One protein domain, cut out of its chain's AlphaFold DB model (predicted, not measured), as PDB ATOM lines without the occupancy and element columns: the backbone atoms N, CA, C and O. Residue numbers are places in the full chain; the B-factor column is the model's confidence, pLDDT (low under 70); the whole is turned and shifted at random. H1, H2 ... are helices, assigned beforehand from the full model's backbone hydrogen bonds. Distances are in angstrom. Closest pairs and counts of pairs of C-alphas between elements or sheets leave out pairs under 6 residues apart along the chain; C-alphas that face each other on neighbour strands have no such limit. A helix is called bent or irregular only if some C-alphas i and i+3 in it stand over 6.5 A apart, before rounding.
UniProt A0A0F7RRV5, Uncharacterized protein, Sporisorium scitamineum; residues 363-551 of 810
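This is residues 363 to 551 of the 810 residues of an uncharacterized protein of Sporisorium scitamineum (UniProt A0A0F7RRV5). Two long helices, H2 and H5, run side by side and the same way through the middle of an elongated bundle, with H3 packed on H2 and H7 on H5. H1 packs on residues 396 to 403 of H2, on the side of the bundle away from H7, while H6 lies at one end of the bundle and H8 and H9 near the other. The printed part has 189 residues with nine named helices, H1 to H9 in chain order, and no named strand, an all-helix domain. It is compact, with a radius of gyration of the C-alphas of 18.4 A, and its outline, only just elongated, spans 56 by 37 by 28 A.

Begin with H2, residues 387 to 416, and H5, residues 458 to 487, the two hubs, which touch three helices each. They touch at a shallow tilt of 20 degrees, closest at the C-alphas of Ile 408 and Phe 478, 5.9 A. H3, residues 421 to 441, makes a hairpin with H2, closest at the C-alphas of Leu 411 and His 427, 5.6 A. H1, residues 363 to 375, makes another with H2, touching residues 396 to 403 alone, closest at the C-alphas of Asp 363 and Val 403, 5.5 A. H1, H2, H3 and H5 form an up-and-down bundle, each running against the one before it. H7, residues 504 to 524, touches residues 468 to 479 of H5 alone, opposite ways at a shallow tilt of 29 degrees; the closest C-alphas are those of Tyr 472 and Ala 512, 5.2 A. H9, residues 545 to 548, touches residues 461 to 466 of H5 alone, closest at the C-alphas of Ser 462 and Thr 548, 5.9 A. H8, residues 533 to 541, only just touches H9, only at the corner, with 3 pairs of C-alphas within 8 A. H4, residues 443 to 455, and H6, residues 493 to 502, touch no helix. Every O i to N i+4 pair is within hydrogen-bond range in H1, H3, H6 and H7; the counts are 24 of 26 in H2, 7 of 9 in H4, 25 of 26 in H5 and 3 of 5 in H8, and H9 is too short for one.

Find C-alpha 387 at (223.820, 252.966, 231.047); from there H2 runs 43.8 A to C-alpha 416. H5 starts at C-alpha 458 at (222.668, 246.810, 239.973) and runs 43.9 A. H3 measures 30.6 A and H7 30.1 A. H4 and H8 are irregular: C-alphas 451 and 454 are 8.8 A apart, and C-alphas 534 and 537 are 7.6 A apart.

The farthest C-alphas, of Lys 493 and Leu 531, are 57.1 A apart. The printed part has no cut, the link from H1 to H2 is long, and no printed residue is under 70 in pLDDT.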
ATOM      1  N   ASP A 363     238.204 235.562 215.921       82.50
ATOM      2  CA  ASP A 363     239.223 236.303 216.663       82.50
ATOM      3  C   ASP A 363     239.539 237.692 216.074       82.50
ATOM      4  O   ASP A 363     239.193 238.709 216.683       82.50
ATOM      5  N   ASP A 364     240.150 237.747 214.884       82.38
ATOM      6  CA  ASP A 364     240.593 239.003 214.256       82.38
ATOM      7  C   ASP A 364     239.399 239.917 213.970       82.38
ATOM      8  O   ASP A 364     239.431 241.117 214.234       82.38
ATOM      9  N   TYR A 365     238.291 239.322 213.522       83.25
ATOM     10  CA  TYR A 365     237.050 240.032 213.241       83.25
ATOM     11  C   TYR A 365     236.451 240.697 214.492       83.25
ATOM     12  O   TYR A 365     235.994 241.837 214.421       83.25
ATOM     13  N   ILE A 366     236.481 240.032 215.653       90.62
ATOM     14  CA  ILE A 366     236.019 240.603 216.929       90.62
ATOM     15  C   ILE A 366     236.953 241.721 217.398       90.62
ATOM     16  O   ILE A 366     236.468 242.764 217.843       90.62
ATOM     17  N   LEU A 367     238.273 241.535 217.295       91.25
ATOM     18  CA  LEU A 367     239.251 242.549 217.692       91.25
ATOM     19  C   LEU A 367     239.165 243.791 216.799       91.25
ATOM     20  O   LEU A 367     239.122 244.912 217.306       91.25
ATOM     21  N   ASP A 368     239.058 243.629 215.485       89.06
ATOM     22  CA  ASP A 368     238.928 244.761 214.572       89.06
ATOM     23  C   ASP A 368     237.574 245.449 214.719       89.06
ATOM     24  O   ASP A 368     237.533 246.675 214.830       89.06
ATOM     25  N   PHE A 369     236.465 244.716 214.824       88.88
ATOM     26  CA  PHE A 369     235.155 245.325 215.076       88.88
ATOM     27  C   PHE A 369     235.115 246.062 216.430       88.88
ATOM     28  O   PHE A 369     234.516 247.134 216.535       88.88
ATOM     29  N   SER A 370     235.834 245.564 217.444       92.62
ATOM     30  CA  SER A 370     236.059 246.271 218.710       92.62
ATOM     31  C   SER A 370     236.808 247.596 218.519       92.62
ATOM     32  O   SER A 370     236.411 248.596 219.115       92.62
ATOM     33  N   LYS A 371     237.874 247.632 217.703       92.56
ATOM     34  CA  LYS A 371     238.603 248.878 217.390       92.56
ATOM     35  C   LYS A 371     237.695 249.865 216.661       92.56
ATOM     36  O   LYS A 371     237.611 251.019 217.071       92.56
ATOM     37  N   HIS A 372     236.966 249.415 215.637       90.62
ATOM     38  CA  HIS A 372     236.040 250.259 214.874       90.62
ATOM     39  C   HIS A 372     234.991 250.913 215.784       90.62
ATOM     40  O   HIS A 372     234.797 252.124 215.715       90.62
ATOM     41  N   LYS A 373     234.379 250.152 216.700       91.12
ATOM     42  CA  LYS A 373     233.412 250.687 217.673       91.12
ATOM     43  C   LYS A 373     234.010 251.663 218.680       91.12
ATOM     44  O   LYS A 373     233.357 252.643 219.038       91.12
ATOM     45  N   HIS A 374     235.240 251.419 219.121       91.88
ATOM     46  CA  HIS A 374     235.965 252.356 219.970       91.88
ATOM     47  C   HIS A 374     236.251 253.673 219.226       91.88
ATOM     48  O   HIS A 374     235.909 254.738 219.726       91.88
ATOM     49  N   HIS A 375     236.777 253.613 217.998       91.38
ATOM     50  CA  HIS A 375     237.042 254.801 217.173       91.38
ATOM     51  C   HIS A 375     235.772 255.549 216.731       91.38
ATOM     52  O   HIS A 375     235.819 256.760 216.532       91.38
ATOM     53  N   ALA A 376     234.634 254.860 216.618       91.44
ATOM     54  CA  ALA A 376     233.326 255.462 216.356       91.44
ATOM     55  C   ALA A 376     232.656 256.077 217.607       91.44
ATOM     56  O   ALA A 376     231.520 256.545 217.518       91.44
ATOM     57  N   ASN A 377     233.319 256.068 218.773       89.69
ATOM     58  CA  ASN A 377     232.767 256.500 220.066       89.69
ATOM     59  C   ASN A 377     231.445 255.788 220.450       89.69
ATOM     60  O   ASN A 377     230.589 256.352 221.144       89.69
ATOM     61  N   GLU A 378     231.261 254.535 220.010       90.19
ATOM     62  CA  GLU A 378     230.168 253.673 220.483       90.19
ATOM     63  C   GLU A 378     230.455 253.111 221.881       90.19
ATOM     64  O   GLU A 378     229.530 252.935 222.677       90.19
ATOM     65  N   PHE A 379     231.726 252.818 222.171       94.12
ATOM     66  CA  PHE A 379     232.164 252.331 223.476       94.12
ATOM     67  C   PHE A 379     232.466 253.466 224.452       94.12
ATOM     68  O   PHE A 379     232.874 254.562 224.073       94.12
ATOM     69  N   VAL A 380     232.260 253.171 225.733       93.62
ATOM     70  CA  VAL A 380     232.451 254.102 226.847       93.62
ATOM     71  C   VAL A 380     233.764 253.802 227.561       93.62
ATOM     72  O   VAL A 380     234.046 252.647 227.864       93.62
ATOM     73  N   THR A 381     234.529 254.843 227.891       92.19
ATOM     74  CA  THR A 381     235.819 254.740 228.596       92.19
ATOM     75  C   THR A 381     235.770 255.179 230.064       92.19
ATOM     76  O   THR A 381     236.743 254.973 230.780       92.19
ATOM     77  N   SER A 382     234.663 255.757 230.550       91.88
ATOM     78  CA  SER A 382     234.509 256.147 231.959       91.88
ATOM     79  C   SER A 382     233.051 256.220 232.437       91.88
ATOM     80  O   SER A 382     232.114 256.430 231.663       91.88
ATOM     81  N   TRP A 383     232.858 256.059 233.746       89.44
ATOM     82  CA  TRP A 383     231.610 256.320 234.469       89.44
ATOM     83  C   TRP A 383     231.671 257.683 235.199       89.44
ATOM     84  O   TRP A 383     232.741 258.020 235.711       89.44
ATOM     85  N   PRO A 384     230.566 258.454 235.315       90.69
ATOM     86  CA  PRO A 384     229.207 258.177 234.838       90.69
ATOM     87  C   PRO A 384     229.014 258.411 233.337       90.69
ATOM     88  O   PRO A 384     229.551 259.352 232.763       90.69
ATOM     89  N   SER A 385     228.206 257.548 232.720       90.25
ATOM     90  CA  SER A 385     227.874 257.554 231.289       90.25
ATOM     91  C   SER A 385     226.501 256.919 231.052       90.25
ATOM     92  O   SER A 385     225.937 256.312 231.961       90.25
ATOM     93  N   ASP A 386     225.975 257.023 229.827       90.69
ATOM     94  CA  ASP A 386     224.729 256.362 229.408       90.69
ATOM     95  C   ASP A 386     224.751 254.851 229.749       90.69
ATOM     96  O   ASP A 386     225.553 254.108 229.164       90.69
ATOM     97  N   PRO A 387     223.868 254.369 230.652       89.12
ATOM     98  CA  PRO A 387     223.820 252.966 231.047       89.12
ATOM     99  C   PRO A 387     223.633 252.003 229.871       89.12
ATOM    100  O   PRO A 387     224.157 250.892 229.922       89.12
ATOM    101  N   ALA A 388     222.949 252.410 228.795       89.25
ATOM    102  CA  ALA A 388     222.747 251.571 227.615       89.25
ATOM    103  C   ALA A 388     224.045 251.383 226.809       89.25
ATOM    104  O   ALA A 388     224.332 250.276 226.347       89.25
ATOM    105  N   LYS A 389     224.873 252.430 226.688       91.12
ATOM    106  CA  LYS A 389     226.201 252.336 226.055       91.12
ATOM    107  C   LYS A 389     227.205 251.586 226.924       91.12
ATOM    108  O   LYS A 389     227.992 250.796 226.403       91.12
ATOM    109  N   VAL A 390     227.159 251.778 228.243       93.31
ATOM    110  CA  VAL A 390     227.980 251.008 229.193       93.31
ATOM    111  C   VAL A 390     227.625 249.520 229.114       93.31
ATOM    112  O   VAL A 390     228.511 248.686 228.932       93.31
ATOM    113  N   ALA A 391     226.331 249.190 229.133       90.81
ATOM    114  CA  ALA A 391     225.818 247.840 228.914       90.81
ATOM    115  C   ALA A 391     226.296 247.248 227.573       90.81
ATOM    116  O   ALA A 391     226.806 246.129 227.546       90.81
ATOM    117  N   ALA A 392     226.208 247.999 226.469       91.75
ATOM    118  CA  ALA A 392     226.690 247.551 225.159       91.75
ATOM    119  C   ALA A 392     228.216 247.328 225.112       91.75
ATOM    120  O   ALA A 392     228.675 246.380 224.473       91.75
ATOM    121  N   THR A 393     228.992 248.165 225.807       95.12
ATOM    122  CA  THR A 393     230.457 248.041 225.917       95.12
ATOM    123  C   THR A 393     230.836 246.764 226.672       95.12
ATOM    124  O   THR A 393     231.636 245.967 226.178       95.12
ATOM    125  N   LEU A 394     230.199 246.512 227.823       94.62
ATOM    126  CA  LEU A 394     230.405 245.295 228.617       94.62
ATOM    127  C   LEU A 394     229.966 244.034 227.863       94.62
ATOM    128  O   LEU A 394     230.734 243.076 227.774       94.62
ATOM    129  N   ALA A 395     228.787 244.051 227.237       92.94
ATOM    130  CA  ALA A 395     228.315 242.926 226.437       92.94
ATOM    131  C   ALA A 395     229.301 242.583 225.305       92.94
ATOM    132  O   ALA A 395     229.616 241.409 225.102       92.94
ATOM    133  N   PHE A 396     229.859 243.579 224.603       95.19
ATOM    134  CA  PHE A 396     230.865 243.312 223.570       95.19
ATOM    135  C   PHE A 396     232.169 242.746 224.145       95.19
ATOM    136  O   PHE A 396     232.709 241.787 223.596       95.19
ATOM    137  N   SER A 397     232.647 243.275 225.276       95.12
ATOM    138  CA  SER A 397     233.889 242.810 225.909       95.12
ATOM    139  C   SER A 397     233.866 241.318 226.286       95.12
ATOM    140  O   SER A 397     234.906 240.666 226.215       95.12
ATOM    141  N   THR A 398     232.687 240.725 226.541       94.44
ATOM    142  CA  THR A 398     232.538 239.259 226.690       94.44
ATOM    143  C   THR A 398     233.130 238.499 225.501       94.44
ATOM    144  O   THR A 398     233.737 237.450 225.679       94.44
ATOM    145  N   SER A 399     233.012 239.032 224.287       93.62
ATOM    146  CA  SER A 399     233.537 238.368 223.093       93.62
ATOM    147  C   SER A 399     235.061 238.442 223.016       93.62
ATOM    148  O   SER A 399     235.702 237.455 222.670       93.62
ATOM    149  N   VAL A 400     235.657 239.561 223.439       95.88
ATOM    150  CA  VAL A 400     237.120 239.727 223.539       95.88
ATOM    151  C   VAL A 400     237.710 238.843 224.648       95.88
ATOM    152  O   VAL A 400     238.766 238.245 224.450       95.88
ATOM    153  N   LYS A 401     237.000 238.659 225.774       96.19
ATOM    154  CA  LYS A 401     237.342 237.639 226.784       96.19
ATOM    155  C   LYS A 401     237.462 236.250 226.139       96.19
ATOM    156  O   LYS A 401     238.419 235.528 226.406       96.19
ATOM    157  N   VAL A 402     236.512 235.880 225.283       95.69
ATOM    158  CA  VAL A 402     236.468 234.547 224.659       95.69
ATOM    159  C   VAL A 402     237.616 234.374 223.655       95.69
ATOM    160  O   VAL A 402     238.204 233.295 223.624       95.69
ATOM    161  N   VAL A 403     238.035 235.434 222.940       95.50
ATOM    162  CA  VAL A 403     239.288 235.435 222.142       95.50
ATOM    163  C   VAL A 403     240.495 235.096 223.029       95.50
ATOM    164  O   VAL A 403     241.316 234.257 222.665       95.50
ATOM    165  N   MET A 404     240.589 235.686 224.228       97.38
ATOM    166  CA  MET A 404     241.696 235.416 225.155       97.38
ATOM    167  C   MET A 404     241.730 233.949 225.609       97.38
ATOM    168  O   MET A 404     242.779 233.309 225.522       97.38
ATOM    169  N   PHE A 405     240.594 233.372 226.025       97.38
ATOM    170  CA  PHE A 405     240.527 231.938 226.343       97.38
ATOM    171  C   PHE A 405     240.859 231.066 225.123       97.38
ATOM    172  O   PHE A 405     241.633 230.114 225.241       97.38
ATOM    173  N   ARG A 406     240.367 231.412 223.926       95.25
ATOM    174  CA  ARG A 406     240.682 230.672 222.696       95.25
ATOM    175  C   ARG A 406     242.178 230.652 222.419       95.25
ATOM    176  O   ARG A 406     242.733 229.600 222.108       95.25
ATOM    177  N   GLN A 407     242.850 231.781 222.620       95.44
ATOM    178  CA  GLN A 407     244.287 231.878 222.433       95.44
ATOM    179  C   GLN A 407     245.087 231.084 223.477       95.44
ATOM    180  O   GLN A 407     246.104 230.479 223.128       95.44
ATOM    181  N   ILE A 408     244.615 231.006 224.727       96.44
ATOM    182  CA  ILE A 408     245.197 230.113 225.745       96.44
ATOM    183  C   ILE A 408     245.052 228.651 225.308       96.44
ATOM    184  O   ILE A 408     246.037 227.916 225.365       96.44
ATOM    185  N   SER A 409     243.882 228.247 224.800       94.44
ATOM    186  CA  SER A 409     243.649 226.897 224.262       94.44
ATOM    187  C   SER A 409     244.598 226.574 223.100       94.44
ATOM    188  O   SER A 409     245.223 225.513 223.077       94.44
ATOM    189  N   ARG A 410     244.818 227.512 222.165       93.19
ATOM    190  CA  ARG A 410     245.798 227.323 221.080       93.19
ATOM    191  C   ARG A 410     247.231 227.178 221.599       93.19
ATOM    192  O   ARG A 410     247.934 226.277 221.145       93.19
ATOM    193  N   LEU A 411     247.660 227.994 222.568       94.81
ATOM    194  CA  LEU A 411     248.991 227.879 223.185       94.81
ATOM    195  C   LEU A 411     249.170 226.537 223.917       94.81
ATOM    196  O   LEU A 411     250.184 225.864 223.732       94.81
ATOM    197  N   GLN A 412     248.168 226.135 224.702       94.31
ATOM    198  CA  GLN A 412     248.068 224.835 225.368       94.31
ATOM    199  C   GLN A 412     248.232 223.676 224.364       94.31
ATOM    200  O   GLN A 412     249.129 222.840 224.501       94.31
ATOM    201  N   MET A 413     247.427 223.666 223.297       91.62
ATOM    202  CA  MET A 413     247.468 222.627 222.264       91.62
ATOM    203  C   MET A 413     248.775 222.628 221.459       91.62
ATOM    204  O   MET A 413     249.288 221.555 221.138       91.62
ATOM    205  N   SER A 414     249.329 223.804 221.154       91.62
ATOM    206  CA  SER A 414     250.622 223.981 220.477       91.62
ATOM    207  C   SER A 414     251.768 223.387 221.309       91.62
ATOM    208  O   SER A 414     252.587 222.621 220.794       91.62
ATOM    209  N   PHE A 415     251.758 223.625 222.626       93.06
ATOM    210  CA  PHE A 415     252.699 223.030 223.573       93.06
ATOM    211  C   PHE A 415     252.585 221.498 223.640       93.06
ATOM    212  O   PHE A 415     253.578 220.804 223.412       93.06
ATOM    213  N   TRP A 416     251.391 220.938 223.884       90.94
ATOM    214  CA  TRP A 416     251.229 219.477 224.005       90.94
ATOM    215  C   TRP A 416     251.520 218.724 222.703       90.94
ATOM    216  O   TRP A 416     252.034 217.606 222.742       90.94
ATOM    217  N   ARG A 417     251.257 219.339 221.543       92.44
ATOM    218  CA  ARG A 417     251.608 218.789 220.223       92.44
ATOM    219  C   ARG A 417     253.083 218.977 219.846       92.44
ATOM    220  O   ARG A 417     253.469 218.552 218.761       92.44
ATOM    221  N   ARG A 418     253.910 219.566 220.723       92.69
ATOM    222  CA  ARG A 418     255.341 219.847 220.495       92.69
ATOM    223  C   ARG A 418     255.582 220.656 219.213       92.69
ATOM    224  O   ARG A 418     256.453 220.319 218.412       92.69
ATOM    225  N   ALA A 419     254.789 221.708 219.013       93.12
ATOM    226  CA  ALA A 419     254.950 222.624 217.890       93.12
ATOM    227  C   ALA A 419     256.333 223.306 217.886       93.12
ATOM    228  O   ALA A 419     257.084 223.276 218.866       93.12
ATOM    229  N   SER A 420     256.676 223.951 216.768       94.81
ATOM    230  CA  SER A 420     257.942 224.676 216.653       94.81
ATOM    231  C   SER A 420     258.025 225.821 217.669       94.81
ATOM    232  O   SER A 420     257.029 226.484 217.964       94.81
ATOM    233  N   ARG A 421     259.243 226.116 218.150       93.56
ATOM    234  CA  ARG A 421     259.502 227.269 219.036       93.56
ATOM    235  C   ARG A 421     258.923 228.566 218.466       93.56
ATOM    236  O   ARG A 421     258.361 229.353 219.213       93.56
ATOM    237  N   HIS A 422     259.014 228.756 217.149       91.38
ATOM    238  CA  HIS A 422     258.442 229.913 216.461       91.38
ATOM    239  C   HIS A 422     256.912 229.986 216.607       91.38
ATOM    240  O   HIS A 422     256.403 231.029 217.001       91.38
ATOM    241  N   SER A 423     256.187 228.882 216.374       91.94
ATOM    242  CA  SER A 423     254.728 228.823 216.566       91.94
ATOM    243  C   SER A 423     254.336 229.099 218.021       91.94
ATOM    244  O   SER A 423     253.447 229.910 218.275       91.94
ATOM    245  N   VAL A 424     255.039 228.503 218.988       94.00
ATOM    246  CA  VAL A 424     254.811 228.761 220.419       94.00
ATOM    247  C   VAL A 424     255.001 230.249 220.745       94.00
ATOM    248  O   VAL A 424     254.142 230.860 221.375       94.00
ATOM    249  N   GLU A 425     256.080 230.870 220.267       94.06
ATOM    250  CA  GLU A 425     256.348 232.301 220.470       94.06
ATOM    251  C   GLU A 425     255.353 233.218 219.732       94.06
ATOM    252  O   GLU A 425     255.027 234.297 220.230       94.06
ATOM    253  N   GLN A 426     254.825 232.804 218.578       91.94
ATOM    254  CA  GLN A 426     253.731 233.497 217.890       91.94
ATOM    255  C   GLN A 426     252.450 233.470 218.738       91.94
ATOM    256  O   GLN A 426     251.798 234.505 218.896       91.94
ATOM    257  N   HIS A 427     252.124 232.331 219.362       93.81
ATOM    258  CA  HIS A 427     250.976 232.245 220.263       93.81
ATOM    259  C   HIS A 427     251.131 233.139 221.505       93.81
ATOM    260  O   HIS A 427     250.160 233.784 221.910       93.81
ATOM    261  N   ILE A 428     252.341 233.239 222.068       95.56
ATOM    262  CA  ILE A 428     252.644 234.144 223.190       95.56
ATOM    263  C   ILE A 428     252.478 235.615 222.775       95.56
ATOM    264  O   ILE A 428     251.838 236.378 223.499       95.56
ATOM    265  N   ARG A 429     252.998 236.021 221.606       93.25
ATOM    266  CA  ARG A 429     252.832 237.394 221.087       93.25
ATOM    267  C   ARG A 429     251.365 237.752 220.849       93.25
ATOM    268  O   ARG A 429     250.923 238.810 221.286       93.25
ATOM    269  N   SER A 430     250.604 236.861 220.216       93.12
ATOM    270  CA  SER A 430     249.165 237.051 219.991       93.12
ATOM    271  C   SER A 430     248.391 237.180 221.313       93.12
ATOM    272  O   SER A 430     247.586 238.098 221.452       93.12
ATOM    273  N   GLY A 431     248.712 236.370 222.331       95.94
ATOM    274  CA  GLY A 431     248.140 236.514 223.677       95.94
ATOM    275  C   GLY A 431     248.424 237.882 224.310       95.94
ATOM    276  O   GLY A 431     247.511 238.532 224.811       95.94
ATOM    277  N   LEU A 432     249.667 238.371 224.226       96.50
ATOM    278  CA  LEU A 432     250.027 239.713 224.710       96.50
ATOM    279  C   LEU A 432     249.313 240.837 223.939       96.50
ATOM    280  O   LEU A 432     248.919 241.826 224.553       96.50
ATOM    281  N   SER A 433     249.097 240.676 222.631       95.25
ATOM    282  CA  SER A 433     248.340 241.631 221.807       95.25
ATOM    283  C   SER A 433     246.870 241.738 222.244       95.25
ATOM    284  O   SER A 433     246.345 242.843 222.369       95.25
ATOM    285  N   ILE A 434     246.223 240.617 222.588       96.50
ATOM    286  CA  ILE A 434     244.846 240.603 223.121       96.50
ATOM    287  C   ILE A 434     244.774 241.311 224.484       96.50
ATOM    288  O   ILE A 434     243.867 242.112 224.719       96.50
ATOM    289  N   VAL A 435     245.746 241.066 225.371       96.94
ATOM    290  CA  VAL A 435     245.845 241.757 226.671       96.94
ATOM    291  C   VAL A 435     246.041 243.264 226.484       96.94
ATOM    292  O   VAL A 435     245.394 244.056 227.167       96.94
ATOM    293  N   TYR A 436     246.888 243.671 225.535       94.12
ATOM    294  CA  TYR A 436     247.086 245.078 225.197       94.12
ATOM    295  C   TYR A 436     245.796 245.726 224.670       94.12
ATOM    296  O   TYR A 436     245.346 246.724 225.228       94.12
ATOM    297  N   HIS A 437     245.144 245.111 223.677       95.62
ATOM    298  CA  HIS A 437     243.861 245.559 223.116       95.62
ATOM    299  C   HIS A 437     242.792 245.765 224.198       95.62
ATOM    300  O   HIS A 437     242.120 246.798 224.224       95.62
ATOM    301  N   TRP A 438     242.661 244.810 225.125       96.50
ATOM    302  CA  TRP A 438     241.741 244.932 226.256       96.50
ATOM    303  C   TRP A 438     242.069 246.135 227.139       96.50
ATOM    304  O   TRP A 438     241.185 246.925 227.474       96.50
ATOM    305  N   ASN A 439     243.339 246.285 227.510       93.94
ATOM    306  CA  ASN A 439     243.796 247.358 228.381       93.94
ATOM    307  C   ASN A 439     243.616 248.742 227.745       93.94
ATOM    308  O   ASN A 439     243.283 249.685 228.459       93.94
ATOM    309  N   THR A 440     243.771 248.868 226.424       94.25
ATOM    310  CA  THR A 440     243.530 250.120 225.693       94.25
ATOM    311  C   THR A 440     242.046 250.489 225.626       94.25
ATOM    312  O   THR A 440     241.710 251.649 225.845       94.25
ATOM    313  N   ILE A 441     241.156 249.534 225.319       95.06
ATOM    314  CA  ILE A 441     239.737 249.826 225.026       95.06
ATOM    315  C   ILE A 441     238.842 249.740 226.271       95.06
ATOM    316  O   ILE A 441     237.969 250.584 226.458       95.06
ATOM    317  N   TYR A 442     239.035 248.729 227.121       95.25
ATOM    318  CA  TYR A 442     238.160 248.449 228.269       95.25
ATOM    319  C   TYR A 442     238.786 248.823 229.614       95.25
ATOM    320  O   TYR A 442     238.050 249.142 230.548       95.25
ATOM    321  N   GLY A 443     240.120 248.828 229.716       91.75
ATOM    322  CA  GLY A 443     240.860 249.185 230.934       91.75
ATOM    323  C   GLY A 443     240.348 250.459 231.630       91.75
ATOM    324  O   GLY A 443     239.938 250.361 232.789       91.75
ATOM    325  N   PRO A 444     240.251 251.612 230.934       93.44
ATOM    326  CA  PRO A 444     239.772 252.866 231.524       93.44
ATOM    327  C   PRO A 444     238.368 252.774 232.142       93.44
ATOM    328  O   PRO A 444     238.130 253.293 233.236       93.44
ATOM    329  N   LEU A 445     237.445 252.051 231.490       93.12
ATOM    330  CA  LEU A 445     236.083 251.867 231.998       93.12
ATOM    331  C   LEU A 445     236.096 251.034 233.285       93.12
ATOM    332  O   LEU A 445     235.470 251.418 234.275       93.12
ATOM    333  N   ILE A 446     236.848 249.929 233.285       90.81
ATOM    334  CA  ILE A 446     237.004 249.040 234.440       90.81
ATOM    335  C   ILE A 446     237.648 249.775 235.624       90.81
ATOM    336  O   ILE A 446     237.179 249.630 236.754       90.81
ATOM    337  N   ASP A 447     238.663 250.608 235.388       88.75
ATOM    338  CA  ASP A 447     239.262 251.449 236.428       88.75
ATOM    339  C   ASP A 447     238.249 252.466 236.987       88.75
ATOM    340  O   ASP A 447     238.115 252.605 238.207       88.75
ATOM    341  N   SER A 448     237.447 253.106 236.126       90.88
ATOM    342  CA  SER A 448     236.414 254.058 236.561       90.88
ATOM    343  C   SER A 448     235.324 253.415 237.433       90.88
ATOM    344  O   SER A 448     234.858 254.033 238.395       90.88
ATOM    345  N   PHE A 449     234.957 252.153 237.175       90.12
ATOM    346  CA  PHE A 449     234.007 251.399 238.004       90.12
ATOM    347  C   PHE A 449     234.533 251.143 239.417       90.12
ATOM    348  O   PHE A 449     233.756 251.154 240.371       90.12
ATOM    349  N   ARG A 450     235.844 250.920 239.576       81.62
ATOM    350  CA  ARG A 450     236.461 250.720 240.898       81.62
ATOM    351  C   ARG A 450     236.392 252.001 241.730       81.62
ATOM    352  O   ARG A 450     236.068 251.928 242.910       81.62
ATOM    353  N   ALA A 451     236.621 253.157 241.104       82.94
ATOM    354  CA  ALA A 451     236.566 254.464 241.764       82.94
ATOM    355  C   ALA A 451     235.141 254.906 242.160       82.94
ATOM    356  O   ALA A 451     234.968 255.624 243.140       82.94
ATOM    357  N   SER A 452     234.116 254.487 241.411       81.44
ATOM    358  CA  SER A 452     232.744 255.021 241.511       81.44
ATOM    359  C   SER A 452     231.688 253.996 241.950       81.44
ATOM    360  O   SER A 452     230.484 254.259 241.864       81.44
ATOM    361  N   ARG A 453     232.126 252.830 242.446       74.88
ATOM    362  CA  ARG A 453     231.321 251.607 242.612       74.88
ATOM    363  C   ARG A 453     229.945 251.793 243.256       74.88
ATOM    364  O   ARG A 453     228.974 251.226 242.763       74.88
ATOM    365  N   ALA A 454     229.849 252.578 244.331       72.88
ATOM    366  CA  ALA A 454     228.596 252.790 245.064       72.88
ATOM    367  C   ALA A 454     227.493 253.479 244.230       72.88
ATOM    368  O   ALA A 454     226.321 253.393 244.580       72.88
ATOM    369  N   SER A 455     227.859 254.141 243.124       83.31
ATOM    370  CA  SER A 455     226.930 254.802 242.195       83.31
ATOM    371  C   SER A 455     226.497 253.933 241.004       83.31
ATOM    372  O   SER A 455     225.677 254.372 240.197       83.31
ATOM    373  N   LEU A 456     227.045 252.721 240.856       87.69
ATOM    374  CA  LEU A 456     226.760 251.855 239.710       87.69
ATOM    375  C   LEU A 456     225.376 251.187 239.842       87.69
ATOM    376  O   LEU A 456     225.096 250.580 240.880       87.69
ATOM    377  N   PRO A 457     224.536 251.190 238.788       89.69
ATOM    378  CA  PRO A 457     223.310 250.393 238.727       89.69
ATOM    379  C   PRO A 457     223.553 248.901 238.990       89.69
ATOM    380  O   PRO A 457     224.592 248.356 238.610       89.69
ATOM    381  N   ALA A 458     222.568 248.220 239.583       89.25
ATOM    382  CA  ALA A 458     222.668 246.810 239.973       89.25
ATOM    383  C   ALA A 458     223.034 245.884 238.793       89.25
ATOM    384  O   ALA A 458     223.873 244.993 238.926       89.25
ATOM    385  N   SER A 459     222.473 246.160 237.612       90.12
ATOM    386  CA  SER A 459     222.796 245.490 236.346       90.12
ATOM    387  C   SER A 459     224.260 245.643 235.925       90.12
ATOM    388  O   SER A 459     224.894 244.657 235.558       90.12
ATOM    389  N   ILE A 460     224.827 246.846 236.040       92.19
ATOM    390  CA  ILE A 460     226.230 247.121 235.702       92.19
ATOM    391  C   ILE A 460     227.172 246.486 236.735       92.19
ATOM    392  O   ILE A 460     228.185 245.903 236.349       92.19
ATOM    393  N   GLN A 461     226.824 246.512 238.029       91.25
ATOM    394  CA  GLN A 461     227.597 245.816 239.069       91.25
ATOM    395  C   GLN A 461     227.647 244.300 238.828       91.25
ATOM    396  O   GLN A 461     228.718 243.704 238.915       91.25
ATOM    397  N   SER A 462     226.507 243.693 238.482       92.38
ATOM    398  CA  SER A 462     226.415 242.281 238.107       92.38
ATOM    399  C   SER A 462     227.281 241.973 236.881       92.38
ATOM    400  O   SER A 462     228.172 241.130 236.954       92.38
ATOM    401  N   TRP A 463     227.098 242.697 235.772       93.94
ATOM    402  CA  TRP A 463     227.821 242.428 234.522       93.94
ATOM    403  C   TRP A 463     229.329 242.658 234.635       93.94
ATOM    404  O   TRP A 463     230.099 241.940 233.999       93.94
ATOM    405  N   TYR A 464     229.768 243.594 235.480       92.38
ATOM    406  CA  TYR A 464     231.183 243.745 235.810       92.38
ATOM    407  C   TYR A 464     231.744 242.491 236.504       92.38
ATOM    408  O   TYR A 464     232.832 242.046 236.146       92.38
ATOM    409  N   VAL A 465     231.002 241.863 237.426       92.62
ATOM    410  CA  VAL A 465     231.415 240.601 238.076       92.62
ATOM    411  C   VAL A 465     231.469 239.436 237.077       92.62
ATOM    412  O   VAL A 465     232.498 238.759 237.032       92.62
ATOM    413  N   LEU A 466     230.439 239.267 236.231       94.50
ATOM    414  CA  LEU A 466     230.380 238.241 235.163       94.50
ATOM    415  C   LEU A 466     231.578 238.301 234.197       94.50
ATOM    416  O   LEU A 466     231.945 237.313 233.561       94.50
ATOM    417  N   LEU A 467     232.153 239.492 234.029       95.19
ATOM    418  CA  LEU A 467     233.242 239.753 233.099       95.19
ATOM    419  C   LEU A 467     234.617 239.649 233.773       95.19
ATOM    420  O   LEU A 467     235.524 239.001 233.251       95.19
ATOM    421  N   ALA A 468     234.775 240.301 234.925       94.50
ATOM    422  CA  ALA A 468     236.071 240.522 235.552       94.50
ATOM    423  C   ALA A 468     236.676 239.246 236.149       94.50
ATOM    424  O   ALA A 468     237.872 239.020 235.983       94.50
ATOM    425  N   PHE A 469     235.871 238.397 236.800       97.25
ATOM    426  CA  PHE A 469     236.362 237.137 237.375       97.25
ATOM    427  C   PHE A 469     236.953 236.221 236.282       97.25
ATOM    428  O   PHE A 469     238.152 235.931 236.352       97.25
ATOM    429  N   PRO A 470     236.203 235.867 235.214       97.12
ATOM    430  CA  PRO A 470     236.756 235.111 234.092       97.12
ATOM    431  C   PRO A 470     237.926 235.804 233.372       97.12
ATOM    432  O   PRO A 470     238.843 235.122 232.919       97.12
ATOM    433  N   TRP A 471     237.937 237.140 233.267       97.75
ATOM    434  CA  TRP A 471     239.055 237.863 232.647       97.75
ATOM    435  C   TRP A 471     240.362 237.701 233.437       97.75
ATOM    436  O   TRP A 471     241.371 237.293 232.862       97.75
ATOM    437  N   TYR A 472     240.366 237.952 234.752       97.69
ATOM    438  CA  TYR A 472     241.582 237.775 235.556       97.69
ATOM    439  C   TYR A 472     242.017 236.304 235.619       97.69
ATOM    440  O   TYR A 472     243.216 236.030 235.600       97.69
ATOM    441  N   LEU A 473     241.071 235.356 235.598       98.25
ATOM    442  CA  LEU A 473     241.371 233.932 235.435       98.25
ATOM    443  C   LEU A 473     242.116 233.651 234.120       98.25
ATOM    444  O   LEU A 473     243.143 232.978 234.147       98.25
ATOM    445  N   ALA A 474     241.667 234.206 232.989       98.38
ATOM    446  CA  ALA A 474     242.367 234.070 231.711       98.38
ATOM    447  C   ALA A 474     243.805 234.620 231.777       98.38
ATOM    448  O   ALA A 474     244.734 233.967 231.304       98.38
ATOM    449  N   ILE A 475     244.018 235.779 232.413       98.31
ATOM    450  CA  ILE A 475     245.365 236.344 232.605       98.31
ATOM    451  C   ILE A 475     246.259 235.397 233.417       98.31
ATOM    452  O   ILE A 475     247.396 235.148 233.018       98.31
ATOM    453  N   LEU A 476     245.761 234.840 234.524       97.81
ATOM    454  CA  LEU A 476     246.532 233.912 235.359       97.81
ATOM    455  C   LEU A 476     246.864 232.616 234.613       97.81
ATOM    456  O   LEU A 476     248.027 232.220 234.579       97.81
ATOM    457  N   LEU A 477     245.885 232.011 233.934       97.19
ATOM    458  CA  LEU A 477     246.086 230.801 233.132       97.19
ATOM    459  C   LEU A 477     247.066 231.029 231.974       97.19
ATOM    460  O   LEU A 477     247.892 230.162 231.690       97.19
ATOM    461  N   PHE A 478     247.032 232.201 231.335       98.00
ATOM    462  CA  PHE A 478     248.009 232.581 230.317       98.00
ATOM    463  C   PHE A 478     249.419 232.730 230.901       98.00
ATOM    464  O   PHE A 478     250.374 232.198 230.332       98.00
ATOM    465  N   VAL A 479     249.566 233.401 232.051       96.69
ATOM    466  CA  VAL A 479     250.866 233.538 232.726       96.69
ATOM    467  C   VAL A 479     251.429 232.174 233.120       96.69
ATOM    468  O   VAL A 479     252.591 231.899 232.816       96.69
ATOM    469  N   GLU A 480     250.634 231.313 233.754       93.69
ATOM    470  CA  GLU A 480     251.084 229.976 234.153       93.69
ATOM    471  C   GLU A 480     251.426 229.107 232.936       93.69
ATOM    472  O   GLU A 480     252.463 228.448 232.938       93.69
ATOM    473  N   MET A 481     250.647 229.168 231.849       95.06
ATOM    474  CA  MET A 481     250.965 228.446 230.610       95.06
ATOM    475  C   MET A 481     252.298 228.908 229.998       95.06
ATOM    476  O   MET A 481     253.104 228.081 229.561       95.06
ATOM    477  N   VAL A 482     252.579 230.217 230.005       95.56
ATOM    478  CA  VAL A 482     253.868 230.763 229.552       95.56
ATOM    479  C   VAL A 482     255.010 230.361 230.487       95.56
ATOM    480  O   VAL A 482     256.102 230.052 230.006       95.56
ATOM    481  N   GLN A 483     254.786 230.297 231.802       93.62
ATOM    482  CA  GLN A 483     255.766 229.761 232.751       93.62
ATOM    483  C   GLN A 483     256.075 228.285 232.457       93.62
ATOM    484  O   GLN A 483     257.248 227.952 232.289       93.62
ATOM    485  N   THR A 484     255.060 227.431 232.284       92.88
ATOM    486  CA  THR A 484     255.218 226.015 231.899       92.88
ATOM    487  C   THR A 484     256.022 225.868 230.600       92.88
ATOM    488  O   THR A 484     257.001 225.124 230.558       92.88
ATOM    489  N   VAL A 485     255.682 226.635 229.558       93.88
ATOM    490  CA  VAL A 485     256.404 226.672 228.272       93.88
ATOM    491  C   VAL A 485     257.872 227.091 228.433       93.88
ATOM    492  O   VAL A 485     258.755 226.525 227.777       93.88
ATOM    493  N   ASN A 486     258.146 228.071 229.300       92.12
ATOM    494  CA  ASN A 486     259.501 228.559 229.544       92.12
ATOM    495  C   ASN A 486     260.349 227.519 230.296       92.12
ATOM    496  O   ASN A 486     261.488 227.275 229.895       92.12
ATOM    497  N   MET A 487     259.794 226.893 231.342       91.56
ATOM    498  CA  MET A 487     260.462 225.855 232.143       91.56
ATOM    499  C   MET A 487     260.740 224.590 231.323       91.56
ATOM    500  O   MET A 487     261.828 224.030 231.401       91.56
ATOM    501  N   ALA A 488     259.814 224.202 230.442       92.31
ATOM    502  CA  ALA A 488     259.985 223.090 229.507       92.31
ATOM    503  C   ALA A 488     260.945 223.388 228.330       92.31
ATOM    504  O   ALA A 488     261.114 222.549 227.443       92.31
ATOM    505  N   GLY A 489     261.529 224.592 228.243       90.56
ATOM    506  CA  GLY A 489     262.455 224.980 227.168       90.56
ATOM    507  C   GLY A 489     261.852 224.954 225.752       90.56
ATOM    508  O   GLY A 489     262.596 224.994 224.764       90.56
ATOM    509  N   SER A 490     260.520 224.886 225.642       89.25
ATOM    510  CA  SER A 490     259.772 224.693 224.386       89.25
ATOM    511  C   SER A 490     259.589 225.977 223.570       89.25
ATOM    512  O   SER A 490     259.062 225.947 222.464       89.25
ATOM    513  N   SER A 491     260.045 227.103 224.106       91.50
ATOM    514  CA  SER A 491     259.990 228.430 223.494       91.50
ATOM    515  C   SER A 491     261.362 228.829 222.906       91.50
ATOM    516  O   SER A 491     262.331 228.064 223.009       91.50
ATOM    517  N   ASP A 492     261.508 230.026 222.332       91.50
ATOM    518  CA  ASP A 492     262.823 230.556 221.945       91.50
ATOM    519  C   ASP A 492     263.665 231.042 223.153       91.50
ATOM    520  O   ASP A 492     263.134 231.514 224.159       91.50
ATOM    521  N   LYS A 493     264.998 230.916 223.069       92.69
ATOM    522  CA  LYS A 493     265.928 231.284 224.149       92.69
ATOM    523  C   LYS A 493     266.035 232.800 224.347       92.69
ATOM    524  O   LYS A 493     266.023 233.230 225.500       92.69
ATOM    525  N   GLN A 494     266.127 233.594 223.276       91.50
ATOM    526  CA  GLN A 494     266.200 235.053 223.396       91.50
ATOM    527  C   GLN A 494     264.865 235.600 223.896       91.50
ATOM    528  O   GLN A 494     264.834 236.394 224.831       91.50
ATOM    529  N   ALA A 495     263.750 235.094 223.367       89.31
ATOM    530  CA  ALA A 495     262.419 235.493 223.812       89.31
ATOM    531  C   ALA A 495     262.167 235.192 225.308       89.31
ATOM    532  O   ALA A 495     261.551 236.008 225.997       89.31
ATOM    533  N   ARG A 496     262.693 234.080 225.859       91.75
ATOM    534  CA  ARG A 496     262.698 233.848 227.323       91.75
ATOM    535  C   ARG A 496     263.504 234.886 228.080       91.75
ATOM    536  O   ARG A 496     263.037 235.361 229.112       91.75
ATOM    537  N   PHE A 497     264.705 235.200 227.598       91.44
ATOM    538  CA  PHE A 497     265.578 236.175 228.243       91.44
ATOM    539  C   PHE A 497     264.915 237.557 228.295       91.44
ATOM    540  O   PHE A 497     264.842 238.148 229.369       91.44
ATOM    541  N   GLU A 498     264.319 238.019 227.193       88.69
ATOM    542  CA  GLU A 498     263.590 239.293 227.163       88.69
ATOM    543  C   GLU A 498     262.362 239.297 228.084       88.69
ATOM    544  O   GLU A 498     262.159 240.259 228.822       88.69
ATOM    545  N   ARG A 499     261.578 238.207 228.129       91.44
ATOM    546  CA  ARG A 499     260.455 238.073 229.081       91.44
ATOM    547  C   ARG A 499     260.898 238.116 230.542       91.44
ATOM    548  O   ARG A 499     260.193 238.691 231.371       91.44
ATOM    549  N   ALA A 500     262.026 237.487 230.864       89.81
ATOM    550  CA  ALA A 500     262.596 237.512 232.207       89.81
ATOM    551  C   ALA A 500     263.118 238.916 232.559       89.81
ATOM    552  O   ALA A 500     262.873 239.395 233.662       89.81
ATOM    553  N   ARG A 501     263.760 239.597 231.599       90.88
ATOM    554  CA  ARG A 501     264.296 240.958 231.737       90.88
ATOM    555  C   ARG A 501     263.206 242.018 231.906       90.88
ATOM    556  O   ARG A 501     263.369 242.912 232.728       90.88
ATOM    557  N   SER A 502     262.099 241.931 231.164       90.88
ATOM    558  CA  SER A 502     260.992 242.900 231.254       90.88
ATOM    559  C   SER A 502     260.062 242.664 232.450       90.88
ATOM    560  O   SER A 502     259.304 243.558 232.840       90.88
ATOM    561  N   GLY A 503     260.079 241.454 233.022       91.62
ATOM    562  CA  GLY A 503     259.221 241.059 234.142       91.62
ATOM    563  C   GLY A 503     257.722 241.054 233.817       91.62
ATOM    564  O   GLY A 503     256.902 240.931 234.724       91.62
ATOM    565  N   ILE A 504     257.335 241.182 232.542       92.19
ATOM    566  CA  ILE A 504     255.950 241.449 232.122       92.19
ATOM    567  C   ILE A 504     254.940 240.426 232.659       92.19
ATOM    568  O   ILE A 504     253.896 240.804 233.181       92.19
ATOM    569  N   PHE A 505     255.273 239.135 232.622       94.88
ATOM    570  CA  PHE A 505     254.403 238.072 233.137       94.88
ATOM    571  C   PHE A 505     254.274 238.094 234.668       94.88
ATOM    572  O   PHE A 505     253.228 237.720 235.196       94.88
ATOM    573  N   ALA A 506     255.290 238.578 235.389       92.19
ATOM    574  CA  ALA A 506     255.187 238.792 236.830       92.19
ATOM    575  C   ALA A 506     254.255 239.974 237.147       92.19
ATOM    576  O   ALA A 506     253.379 239.816 237.995       92.19
ATOM    577  N   LYS A 507     254.381 241.094 236.412       94.12
ATOM    578  CA  LYS A 507     253.498 242.272 236.527       94.12
ATOM    579  C   LYS A 507     252.032 241.933 236.208       94.12
ATOM    580  O   LYS A 507     251.143 242.307 236.962       94.12
ATOM    581  N   LEU A 508     251.770 241.191 235.124       95.94
ATOM    582  CA  LEU A 508     250.412 240.769 234.733       95.94
ATOM    583  C   LEU A 508     249.734 239.911 235.811       95.94
ATOM    584  O   LEU A 508     248.565 240.119 236.129       95.94
ATOM    585  N   ARG A 509     250.479 238.966 236.388       96.19
ATOM    586  CA  ARG A 509     250.010 238.085 237.463       96.19
ATOM    587  C   ARG A 509     249.713 238.843 238.753       96.19
ATOM    588  O   ARG A 509     248.660 238.622 239.340       96.19
ATOM    589  N   ASP A 510     250.620 239.723 239.171       94.06
ATOM    590  CA  ASP A 510     250.442 240.566 240.357       94.06
ATOM    591  C   ASP A 510     249.211 241.477 240.215       94.06
ATOM    592  O   ASP A 510     248.332 241.480 241.079       94.06
ATOM    593  N   ARG A 511     249.069 242.141 239.057       92.06
ATOM    594  CA  ARG A 511     247.896 242.962 238.729       92.06
ATOM    595  C   ARG A 511     246.600 242.152 238.761       92.06
ATOM    596  O   ARG A 511     245.636 242.608 239.362       92.06
ATOM    597  N   ALA A 512     246.571 240.951 238.177       95.88
ATOM    598  CA  ALA A 512     245.384 240.091 238.185       95.88
ATOM    599  C   ALA A 512     245.000 239.611 239.599       95.88
ATOM    600  O   ALA A 512     243.820 239.634 239.951       95.88
ATOM    601  N   CYS A 513     245.976 239.226 240.431       96.81
ATOM    602  CA  CYS A 513     245.728 238.819 241.819       96.81
ATOM    603  C   CYS A 513     245.228 239.992 242.673       96.81
ATOM    604  O   CYS A 513     244.239 239.861 243.398       96.81
ATOM    605  N   SER A 514     245.875 241.155 242.556       95.06
ATOM    606  CA  SER A 514     245.502 242.365 243.290       95.06
ATOM    607  C   SER A 514     244.146 242.920 242.848       95.06
ATOM    608  O   SER A 514     243.308 243.200 243.704       95.06
ATOM    609  N   ASP A 515     243.864 243.006 241.546       94.06
ATOM    610  CA  ASP A 515     242.588 243.528 241.038       94.06
ATOM    611  C   ASP A 515     241.404 242.615 241.387       94.06
ATOM    612  O   ASP A 515     240.340 243.120 241.761       94.06
ATOM    613  N   LEU A 516     241.574 241.285 241.348       96.31
ATOM    614  CA  LEU A 516     240.528 240.362 241.798       96.31
ATOM    615  C   LEU A 516     240.308 240.466 243.316       96.31
ATOM    616  O   LEU A 516     239.163 240.528 243.769       96.31
ATOM    617  N   ALA A 517     241.376 240.548 244.114       96.25
ATOM    618  CA  ALA A 517     241.264 240.703 245.563       96.25
ATOM    619  C   ALA A 517     240.634 242.051 245.972       96.25
ATOM    620  O   ALA A 517     239.876 242.099 246.942       96.25
ATOM    621  N   LEU A 518     240.895 243.135 245.232       93.25
ATOM    622  CA  LEU A 518     240.234 244.434 245.405       93.25
ATOM    623  C   LEU A 518     238.753 244.375 245.006       93.25
ATOM    624  O   LEU A 518     237.905 244.897 245.731       93.25
ATOM    625  N   LEU A 519     238.419 243.696 243.903       93.56
ATOM    626  CA  LEU A 519     237.032 243.468 243.492       93.56
ATOM    627  C   LEU A 519     236.251 242.706 244.573       93.56
ATOM    628  O   LEU A 519     235.153 243.137 244.929       93.56
ATOM    629  N   ILE A 520     236.836 241.638 245.128       95.56
ATOM    630  CA  ILE A 520     236.273 240.861 246.242       95.56
ATOM    631  C   ILE A 520     236.124 241.726 247.499       95.56
ATOM    632  O   ILE A 520     235.041 241.746 248.076       95.56
ATOM    633  N   ALA A 521     237.149 242.484 247.900       93.00
ATOM    634  CA  ALA A 521     237.070 243.367 249.068       93.00
ATOM    635  C   ALA A 521     235.939 244.399 248.938       93.00
ATOM    636  O   ALA A 521     235.179 244.623 249.874       93.00
ATOM    637  N   ALA A 522     235.762 244.976 247.752       89.44
ATOM    638  CA  ALA A 522     234.669 245.903 247.502       89.44
ATOM    639  C   ALA A 522     233.297 245.206 247.326       89.44
ATOM    640  O   ALA A 522     232.272 245.875 247.421       89.44
ATOM    641  N   ILE A 523     233.238 243.881 247.090       91.31
ATOM    642  CA  ILE A 523     232.000 243.091 247.260       91.31
ATOM    643  C   ILE A 523     231.709 242.914 248.760       91.31
ATOM    644  O   ILE A 523     230.579 243.133 249.173       91.31
ATOM    645  N   GLN A 524     232.716 242.584 249.580       90.50
ATOM    646  CA  GLN A 524     232.568 242.408 251.036       90.50
ATOM    647  C   GLN A 524     231.979 243.644 251.728       90.50
ATOM    648  O   GLN A 524     231.159 243.506 252.633       90.50
ATOM    649  N   THR A 525     232.387 244.845 251.312       85.75
ATOM    650  CA  THR A 525     231.920 246.110 251.903       85.75
ATOM    651  C   THR A 525     230.601 246.626 251.324       85.75
ATOM    652  O   THR A 525     230.036 247.569 251.875       85.75
ATOM    653  N   THR A 526     230.087 246.032 250.239       78.56
ATOM    654  CA  THR A 526     228.875 246.499 249.548       78.56
ATOM    655  C   THR A 526     227.757 245.469 249.686       78.56
ATOM    656  O   THR A 526     227.711 244.494 248.937       78.56
ATOM    657  N   SER A 527     226.815 245.703 250.603       70.12
ATOM    658  CA  SER A 527     225.589 244.897 250.673       70.12
ATOM    659  C   SER A 527     224.758 245.096 249.403       70.12
ATOM    660  O   SER A 527     224.351 246.219 249.091       70.12
ATOM    661  N   PHE A 528     224.500 244.022 248.654       78.56
ATOM    662  CA  PHE A 528     223.739 244.090 247.408       78.56
ATOM    663  C   PHE A 528     222.231 244.043 247.688       78.56
ATOM    664  O   PHE A 528     221.551 243.041 247.469       78.56
ATOM    665  N   SER A 529     221.712 245.167 248.178       72.62
ATOM    666  CA  SER A 529     220.298 245.371 248.509       72.62
ATOM    667  C   SER A 529     219.544 246.060 247.366       72.62
ATOM    668  O   SER A 529     219.035 247.168 247.525       72.62
ATOM    669  N   SER A 530     219.495 245.427 246.189       77.12
ATOM    670  CA  SER A 530     218.718 245.959 245.063       77.12
ATOM    671  C   SER A 530     217.208 245.828 245.304       77.12
ATOM    672  O   SER A 530     216.730 244.809 245.807       77.12
ATOM    673  N   LEU A 531     216.455 246.857 244.906       77.38
ATOM    674  CA  LEU A 531     214.988 246.847 244.859       77.38
ATOM    675  C   LEU A 531     214.444 246.423 243.483       77.38
ATOM    676  O   LEU A 531     213.235 246.262 243.325       77.38
ATOM    677  N   GLU A 532     215.308 246.246 242.478       84.06
ATOM    678  CA  GLU A 532     214.894 245.772 241.153       84.06
ATOM    679  C   GLU A 532     214.414 244.306 241.229       84.06
ATOM    680  O   GLU A 532     215.178 243.454 241.693       84.06
ATOM    681  N   PRO A 533     213.217 243.960 240.709       83.25
ATOM    682  CA  PRO A 533     212.681 242.594 240.774       83.25
ATOM    683  C   PRO A 533     213.611 241.524 240.188       83.25
ATOM    684  O   PRO A 533     213.688 240.417 240.711       83.25
ATOM    685  N   THR A 534     214.384 241.870 239.151       84.56
ATOM    686  CA  THR A 534     215.405 241.000 238.538       84.56
ATOM    687  C   THR A 534     216.422 240.468 239.550       84.56
ATOM    688  O   THR A 534     216.988 239.406 239.330       84.56
ATOM    689  N   PHE A 535     216.665 241.181 240.652       88.38
ATOM    690  CA  PHE A 535     217.696 240.877 241.648       88.38
ATOM    691  C   PHE A 535     217.145 240.410 243.002       88.38
ATOM    692  O   PHE A 535     217.925 240.163 243.925       88.38
ATOM    693  N   GLU A 536     215.827 240.220 243.113       85.31
ATOM    694  CA  GLU A 536     215.158 239.689 244.308       85.31
ATOM    695  C   GLU A 536     215.795 238.375 244.792       85.31
ATOM    696  O   GLU A 536     216.083 238.223 245.976       85.31
ATOM    697  N   TYR A 537     216.144 237.471 243.870       84.94
ATOM    698  CA  TYR A 537     216.807 236.208 244.203       84.94
ATOM    699  C   TYR A 537     218.166 236.386 244.904       84.94
ATOM    700  O   TYR A 537     218.524 235.558 245.743       84.94
ATOM    701  N   VAL A 538     218.926 237.445 244.588       85.81
ATOM    702  CA  VAL A 538     220.219 237.722 245.233       85.81
ATOM    703  C   VAL A 538     219.982 238.188 246.660       85.81
ATOM    704  O   VAL A 538     220.577 237.639 247.584       85.81
ATOM    705  N   ARG A 539     219.083 239.164 246.833       84.25
ATOM    706  CA  ARG A 539     218.677 239.709 248.133       84.25
ATOM    707  C   ARG A 539     218.196 238.595 249.065       84.25
ATOM    708  O   ARG A 539     218.673 238.470 250.188       84.25
ATOM    709  N   ASP A 540     217.311 237.737 248.569       79.19
ATOM    710  CA  ASP A 540     216.641 236.715 249.376       79.19
ATOM    711  C   ASP A 540     217.528 235.488 249.682       79.19
ATOM    712  O   ASP A 540     217.206 234.726 250.598       79.19
ATOM    713  N   SER A 541     218.640 235.303 248.950       76.56
ATOM    714  CA  SER A 541     219.585 234.178 249.113       76.56
ATOM    715  C   SER A 541     220.909 234.547 249.803       76.56
ATOM    716  O   SER A 541     221.717 233.656 250.061       76.56
ATOM    717  N   GLY A 542     221.174 235.832 250.086       77.88
ATOM    718  CA  GLY A 542     222.402 236.258 250.782       77.88
ATOM    719  C   GLY A 542     222.929 237.672 250.490       77.88
ATOM    720  O   GLY A 542     223.977 238.031 251.018       77.88
ATOM    721  N   SER A 543     222.252 238.469 249.656       83.00
ATOM    722  CA  SER A 543     222.601 239.864 249.315       83.00
ATOM    723  C   SER A 543     224.048 240.073 248.838       83.00
ATOM    724  O   SER A 543     224.669 241.098 249.125       83.00
ATOM    725  N   ASN A 544     224.594 239.109 248.091       87.00
ATOM    726  CA  ASN A 544     225.983 239.114 247.632       87.00
ATOM    727  C   ASN A 544     226.080 239.032 246.099       87.00
ATOM    728  O   ASN A 544     225.559 238.103 245.486       87.00
ATOM    729  N   LEU A 545     226.811 239.972 245.488       90.50
ATOM    730  CA  LEU A 545     227.061 240.031 244.040       90.50
ATOM    731  C   LEU A 545     227.695 238.767 243.446       90.50
ATOM    732  O   LEU A 545     227.477 238.484 242.276       90.50
ATOM    733  N   LEU A 546     228.439 237.973 244.223       92.69
ATOM    734  CA  LEU A 546     228.980 236.686 243.758       92.69
ATOM    735  C   LEU A 546     227.876 235.709 243.315       92.69
ATOM    736  O   LEU A 546     228.126 234.803 242.525       92.69
ATOM    737  N   LEU A 547     226.644 235.896 243.799       90.44
ATOM    738  CA  LEU A 547     225.497 235.087 243.404       90.44
ATOM    739  C   LEU A 547     224.940 235.460 242.020       90.44
ATOM    740  O   LEU A 547     224.118 234.698 241.523       90.44
ATOM    741  N   THR A 548     225.353 236.560 241.375       92.19
ATOM    742  CA  THR A 548     224.807 236.932 240.051       92.19
ATOM    743  C   THR A 548     225.375 236.112 238.892       92.19
ATOM    744  O   THR A 548     224.778 236.096 237.820       92.19
ATOM    745  N   GLU A 549     226.495 235.411 239.090       92.75
ATOM    746  CA  GLU A 549     227.113 234.535 238.086       92.75
ATOM    747  C   GLU A 549     226.409 233.168 238.032       92.75
ATOM    748  O   GLU A 549     226.510 232.407 239.004       92.75
ATOM    749  N   PRO A 550     225.697 232.806 236.945       92.94
ATOM    750  CA  PRO A 550     224.992 231.528 236.843       92.94
ATOM    751  C   PRO A 550     225.896 230.287 236.771       92.94
ATOM    752  O   PRO A 550     225.423 229.203 237.118       92.94
ATOM    753  N   TRP A 551     227.177 230.413 236.421       92.31
ATOM    754  CA  TRP A 551     228.142 229.307 236.369       92.31
ATOM    755  C   TRP A 551     229.151 229.395 237.532       92.31
ATOM    756  O   TRP A 551     230.233 229.959 237.406       92.31
TER     757      TRP A 551